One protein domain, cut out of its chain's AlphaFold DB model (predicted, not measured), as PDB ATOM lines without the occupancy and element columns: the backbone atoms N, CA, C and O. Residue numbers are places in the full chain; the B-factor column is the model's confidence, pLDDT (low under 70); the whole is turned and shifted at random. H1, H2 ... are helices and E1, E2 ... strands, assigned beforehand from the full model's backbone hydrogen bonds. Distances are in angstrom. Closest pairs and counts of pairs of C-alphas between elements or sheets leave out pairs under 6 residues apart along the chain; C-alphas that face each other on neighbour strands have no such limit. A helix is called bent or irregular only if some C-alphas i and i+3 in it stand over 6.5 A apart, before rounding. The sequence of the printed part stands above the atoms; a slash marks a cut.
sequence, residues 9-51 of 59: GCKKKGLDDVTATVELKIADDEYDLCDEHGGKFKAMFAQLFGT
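What this domain is: This is residues 9 to 51 of the 59 residues of an uncharacterized protein of Streptomyces sp. SID8381 (UniProt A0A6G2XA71). A two-stranded hairpin, E1 and E2, and one helix, H1, spread from a shared corner as a loose V, with the first part of H1, residues 35 to 42, near the sheet and its far end sticking out. A long stretch with no named element, residues 9 to 21, leads into E1, and its residues 12 to 17 stick out beyond the corner of the V. The printed part has 43 residues with two named strands and one named helix, in the order E1, E2, H1 along the chain; the sheet, in the order E1 - E2, is antiparallel, and the class is mixed, helices and strands. The whole is only just loose, close to compact, with a radius of gyration of the C-alphas of 11.2 A, and it is elongated, spanning 36 by 21 by 16 A.

How they stand to each other: Strands E1, residues 22 to 26, and E2, residues 29 to 33, are antiparallel neighbours and form a hairpin, with 156 degrees between their N-to-C directions. C-alphas 25 and 30 face each other at 4.6 A, and C-alphas 22 and 33 face each other at 5.1 A. Across the pair, N 24 and O 31 are within hydrogen-bond range at 2.8 A, as are N 31 and O 24 at 2.8 A. Helix H1, residues 35 to 49, follows E2 after a tight link of 1 residue. The closest C-alphas of E1 and H1 are those of Val 22 and Gly 38, 6.0 A apart, and the two elements have 4 pairs of C-alphas within 8 A. Their centres are 10.9 A apart. Within 10 A, H1 has 11 pairs of C-alphas with E1 and 4 with E2, made by its residues 35 to 42. In H1 every O i to N i+4 pair is within hydrogen-bond range.

Where its parts are: E1 runs from Val 22, with its C-alpha at (333.141, 159.892, 341.127), to Ile 26 and measures 13.1 A from first to last C-alpha. E2 runs from Asp 29 to Leu 33 and measures 12.8 A; C-alpha 33 is at (331.214, 158.943, 345.721). H1 runs from Asp 35 to Phe 49, where the C-alpha is at (317.033, 152.941, 333.074), and measures 20.0 A; it is not bent.

The domain as a whole: The two C-alphas farthest apart are those of Asp 17 and Thr 51, at 35.9 A. Residues 12 to 17, residues 25 to 30, and residues 43 to 51, of which 43 to 49 belong to H1, stand free. The links E1 to E2 and E2 to H1 are tight, and the printed part has no cut. The mean pLDDT of the printed part is 82.4, and residues 50 to 51 are under 70.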
ATOM      1  N   GLY A   9     328.699 158.480 350.844       83.06
ATOM      2  CA  GLY A   9     328.244 157.127 351.186       83.06
ATOM      3  C   GLY A   9     329.091 156.449 352.270       83.06
ATOM      4  O   GLY A   9     328.554 155.775 353.152       83.06
ATOM      5  N   CYS A  10     330.409 156.649 352.244       85.00
ATOM      6  CA  CYS A  10     331.328 156.151 353.270       85.00
ATOM      7  C   CYS A  10     331.217 156.957 354.566       85.00
ATOM      8  O   CYS A  10     331.204 156.375 355.652       85.00
ATOM      9  N   LYS A  11     331.022 158.271 354.457       86.00
ATOM     10  CA  LYS A  11     330.823 159.171 355.594       86.00
ATOM     11  C   LYS A  11     329.610 158.778 356.438       86.00
ATOM     12  O   LYS A  11     329.693 158.749 357.662       86.00
ATOM     13  N   LYS A  12     328.511 158.334 355.813       83.00
ATOM     14  CA  LYS A  12     327.336 157.784 356.528       83.00
ATOM     15  C   LYS A  12     327.627 156.511 357.332       83.00
ATOM     16  O   LYS A  12     326.857 156.173 358.227       83.00
ATOM     17  N   LYS A  13     328.725 155.810 357.039       81.94
ATOM     18  CA  LYS A  13     329.213 154.650 357.801       81.94
ATOM     19  C   LYS A  13     330.286 155.013 358.836       81.94
ATOM     20  O   LYS A  13     330.813 154.110 359.478       81.94
ATOM     21  N   GLY A  14     330.611 156.300 358.992       81.94
ATOM     22  CA  GLY A  14     331.707 156.770 359.843       81.94
ATOM     23  C   GLY A  14     333.094 156.517 359.246       81.94
ATOM     24  O   GLY A  14     334.055 156.352 359.990       81.94
ATOM     25  N   LEU A  15     333.188 156.401 357.916       81.31
ATOM     26  CA  LEU A  15     334.450 156.250 357.194       81.31
ATOM     27  C   LEU A  15     334.794 157.568 356.492       81.31
ATOM     28  O   LEU A  15     334.392 157.793 355.350       81.31
ATOM     29  N   ASP A  16     335.541 158.426 357.185       78.88
ATOM     30  CA  ASP A  16     335.905 159.769 356.714       78.88
ATOM     31  C   ASP A  16     337.156 159.799 355.807       78.88
ATOM     32  O   ASP A  16     337.402 160.787 355.116       78.88
ATOM     33  N   ASP A  17     337.910 158.698 355.757       81.00
ATOM     34  CA  ASP A  17     339.171 158.567 355.004       81.00
ATOM     35  C   ASP A  17     338.995 158.080 353.555       81.00
ATOM     36  O   ASP A  17     339.961 157.944 352.801       81.00
ATOM     37  N   VAL A  18     337.763 157.789 353.127       82.69
ATOM     38  CA  VAL A  18     337.533 157.273 351.774       82.69
ATOM     39  C   VAL A  18     337.419 158.427 350.791       82.69
ATOM     40  O   VAL A  18     336.444 159.177 350.810       82.69
ATOM     41  N   THR A  19     338.399 158.537 349.895       86.56
ATOM     42  CA  THR A  19     338.419 159.552 348.835       86.56
ATOM     43  C   THR A  19     337.305 159.294 347.817       86.56
ATOM     44  O   THR A  19     337.147 158.179 347.313       86.56
ATOM     45  N   ALA A  20     336.532 160.332 347.512       84.56
ATOM     46  CA  ALA A  20     335.617 160.356 346.389       84.56
ATOM     47  C   ALA A  20     336.396 160.462 345.073       84.56
ATOM     48  O   ALA A  20     337.329 161.253 344.939       84.56
ATOM     49  N   THR A  21     336.010 159.638 344.106       87.06
ATOM     50  CA  THR A  21     336.604 159.577 342.763       87.06
ATOM     51  C   THR A  21     335.567 159.791 341.666       87.06
ATOM     52  O   THR A  21     335.929 159.938 340.502       87.06
ATOM     53  N   VAL A  22     334.283 159.799 342.028       83.38
ATOM     54  CA  VAL A  22     333.141 159.892 341.127       83.38
ATOM     55  C   VAL A  22     332.161 160.909 341.693       83.38
ATOM     56  O   VAL A  22     331.757 160.798 342.845       83.38
ATOM     57  N   GLU A  23     331.741 161.855 340.869       86.69
ATOM     58  CA  GLU A  23     330.655 162.779 341.191       86.69
ATOM     59  C   GLU A  23     329.352 162.238 340.592       86.69
ATOM     60  O   GLU A  23     329.299 161.843 339.423       86.69
ATOM     61  N   LEU A  24     328.299 162.174 341.403       83.19
ATOM     62  CA  LEU A  24     326.954 161.808 340.983       83.19
ATOM     63  C   LEU A  24     326.032 163.006 341.178       83.19
ATOM     64  O   LEU A  24     325.794 163.434 342.302       83.19
ATOM     65  N   LYS A  25     325.450 163.486 340.083       85.00
ATOM     66  CA  LYS A  25     324.480 164.579 340.102       85.00
ATOM     67  C   LYS A  25     323.066 164.054 339.881       85.00
ATOM     68  O   LYS A  25     322.814 163.356 338.899       85.00
ATOM     69  N   ILE A  26     322.150 164.383 340.787       80.88
ATOM     70  CA  ILE A  26     320.731 164.022 340.713       80.88
ATOM     71  C   ILE A  26     319.917 165.306 340.848       80.88
ATOM     72  O   ILE A  26     319.773 165.838 341.942       80.88
ATOM     73  N   ALA A  27     319.356 165.783 339.737       82.94
ATOM     74  CA  ALA A  27     318.679 167.079 339.667       82.94
ATOM     75  C   ALA A  27     319.587 168.231 340.153       82.94
ATOM     76  O   ALA A  27     320.531 168.583 339.443       82.94
ATOM     77  N   ASP A  28     319.303 168.798 341.326       84.25
ATOM     78  CA  ASP A  28     320.073 169.889 341.941       84.25
ATOM     79  C   ASP A  28     321.090 169.384 342.982       84.25
ATOM     80  O   ASP A  28     321.989 170.117 343.378       84.25
ATOM     81  N   ASP A  29     320.984 168.119 343.399       83.12
ATOM     82  CA  ASP A  29     321.855 167.529 344.410       83.12
ATOM     83  C   ASP A  29     323.120 166.920 343.785       83.12
ATOM     84  O   ASP A  29     323.072 166.216 342.769       83.12
ATOM     85  N   GLU A  30     324.257 167.143 344.442       85.88
ATOM     86  CA  GLU A  30     325.577 166.640 344.054       85.88
ATOM     87  C   GLU A  30     326.113 165.713 345.148       85.88
ATOM     88  O   GLU A  30     326.090 166.036 346.338       85.88
ATOM     89  N   TYR A  31     326.571 164.530 344.743       83.69
ATOM     90  CA  TYR A  31     327.062 163.490 345.636       83.69
ATOM     91  C   TYR A  31     328.463 163.056 345.235       83.69
ATOM     92  O   TYR A  31     328.679 162.493 344.161       83.69
ATOM     93  N   ASP A  32     329.395 163.214 346.161       89.62
ATOM     94  CA  ASP A  32     330.754 162.724 346.018       89.62
ATOM     95  C   ASP A  32     330.843 161.264 346.453       89.62
ATOM     96  O   ASP A  32     330.590 160.902 347.605       89.62
ATOM     97  N   LEU A  33     331.196 160.384 345.525       87.94
ATOM     98  CA  LEU A  33     331.214 158.943 345.721       87.94
ATOM     99  C   LEU A  33     332.596 158.363 345.422       87.94
ATOM    100  O   LEU A  33     333.310 158.792 344.520       87.94
ATOM    101  N   CYS A  34     332.989 157.342 346.177       89.94
ATOM    102  CA  CYS A  34     334.112 156.496 345.794       89.94
ATOM    103  C   CYS A  34     333.683 155.529 344.687       89.94
ATOM    104  O   CYS A  34     332.489 155.287 344.493       89.94
ATOM    105  N   ASP A  35     334.657 154.930 344.008       85.69
ATOM    106  CA  ASP A  35     334.434 154.015 342.885       85.69
ATOM    107  C   ASP A  35     333.427 152.891 343.206       85.69
ATOM    108  O   ASP A  35     332.527 152.607 342.417       85.69
ATOM    109  N   GLU A  36     333.483 152.325 344.420       86.12
ATOM    110  CA  GLU A  36     332.544 151.282 344.852       86.12
ATOM    111  C   GLU A  36     331.092 151.790 344.910       86.12
ATOM    112  O   GLU A  36     330.169 151.133 344.414       86.12
ATOM    113  N   HIS A  37     330.867 152.957 345.520       85.56
ATOM    114  CA  HIS A  37     329.526 153.526 345.634       85.56
ATOM    115  C   HIS A  37     329.036 154.058 344.285       85.56
ATOM    116  O   HIS A  37     327.898 153.781 343.911       85.56
ATOM    117  N   GLY A  38     329.896 154.732 343.519       85.25
ATOM    118  CA  GLY A  38     329.594 155.179 342.160       85.25
ATOM    119  C   GLY A  38     329.218 154.012 341.246       85.25
ATOM    120  O   GLY A  38     328.225 154.090 340.525       85.25
ATOM    121  N   GLY A  39     329.929 152.884 341.338       84.81
ATOM    122  CA  GLY A  39     329.625 151.655 340.606       84.81
ATOM    123  C   GLY A  39     328.269 151.047 340.976       84.81
ATOM    124  O   GLY A  39     327.518 150.643 340.088       84.81
ATOM    125  N   LYS A  40     327.905 151.042 342.267       86.06
ATOM    126  CA  LYS A  40     326.576 150.597 342.731       86.06
ATOM    127  C   LYS A  40     325.458 151.486 342.202       86.06
ATOM    128  O   LYS A  40     324.463 150.962 341.707       86.06
ATOM    129  N   PHE A  41     325.633 152.807 342.256       83.81
ATOM    130  CA  PHE A  41     324.676 153.738 341.663       83.81
ATOM    131  C   PHE A  41     324.582 153.528 340.158       83.81
ATOM    132  O   PHE A  41     323.485 153.378 339.647       83.81
ATOM    133  N   LYS A  42     325.704 153.411 339.443       82.56
ATOM    134  CA  LYS A  42     325.711 153.157 337.998       82.56
ATOM    135  C   LYS A  42     325.000 151.855 337.628       82.56
ATOM    136  O   LYS A  42     324.263 151.838 336.652       82.56
ATOM    137  N   ALA A  43     325.169 150.789 338.409       85.50
ATOM    138  CA  ALA A  43     324.445 149.533 338.219       85.50
ATOM    139  C   ALA A  43     322.943 149.675 338.522       85.50
ATOM    140  O   ALA A  43     322.119 149.154 337.778       85.50
ATOM    141  N   MET A  44     322.582 150.414 339.575       81.38
ATOM    142  CA  MET A  44     321.191 150.732 339.906       81.38
ATOM    143  C   MET A  44     320.535 151.577 338.809       81.38
ATOM    144  O   MET A  44     319.438 151.249 338.372       81.38
ATOM    145  N   PHE A  45     321.219 152.609 338.311       79.94
ATOM    146  CA  PHE A  45     320.786 153.408 337.170       79.94
ATOM    147  C   PHE A  45     320.676 152.533 335.918       79.94
ATOM    148  O   PHE A  45     319.654 152.553 335.255       79.94
ATOM    149  N   ALA A  46     321.655 151.682 335.623       81.31
ATOM    150  CA  ALA A  46     321.561 150.748 334.502       81.31
ATOM    151  C   ALA A  46     320.408 149.740 334.656       81.31
ATOM    152  O   ALA A  46     319.863 149.297 333.659       81.31
ATOM    153  N   GLN A  47     319.992 149.383 335.870       79.25
ATOM    154  CA  GLN A  47     318.838 148.505 336.082       79.25
ATOM    155  C   GLN A  47     317.504 149.257 335.969       79.25
ATOM    156  O   GLN A  47     316.567 148.754 335.357       79.25
ATOM    157  N   LEU A  48     317.426 150.467 336.529       74.25
ATOM    158  CA  LEU A  48     316.244 151.333 336.473       74.25
ATOM    159  C   LEU A  48     315.995 151.892 335.069       74.25
ATOM    160  O   LEU A  48     314.850 151.999 334.647       74.25
ATOM    161  N   PHE A  49     317.065 152.245 334.358       73.44
ATOM    162  CA  PHE A  49     317.033 152.941 333.074       73.44
ATOM    163  C   PHE A  49     317.481 152.062 331.898       73.44
ATOM    164  O   PHE A  49     317.175 152.371 330.757       73.44
ATOM    165  N   GLY A  50     318.161 150.938 332.127       62.38
ATOM    166  CA  GLY A  50     318.589 150.021 331.059       62.38
ATOM    167  C   GLY A  50     317.519 149.037 330.588       62.38
ATOM    168  O   GLY A  50     317.856 148.099 329.871       62.38
ATOM    169  N   THR A  51     316.252 149.245 330.966       54.53
ATOM    170  CA  THR A  51     315.100 148.610 330.293       54.53
ATOM    171  C   THR A  51     314.356 149.582 329.373       54.53
ATOM    172  O   THR A  51     313.454 149.153 328.672       54.53
TER     173      THR A  51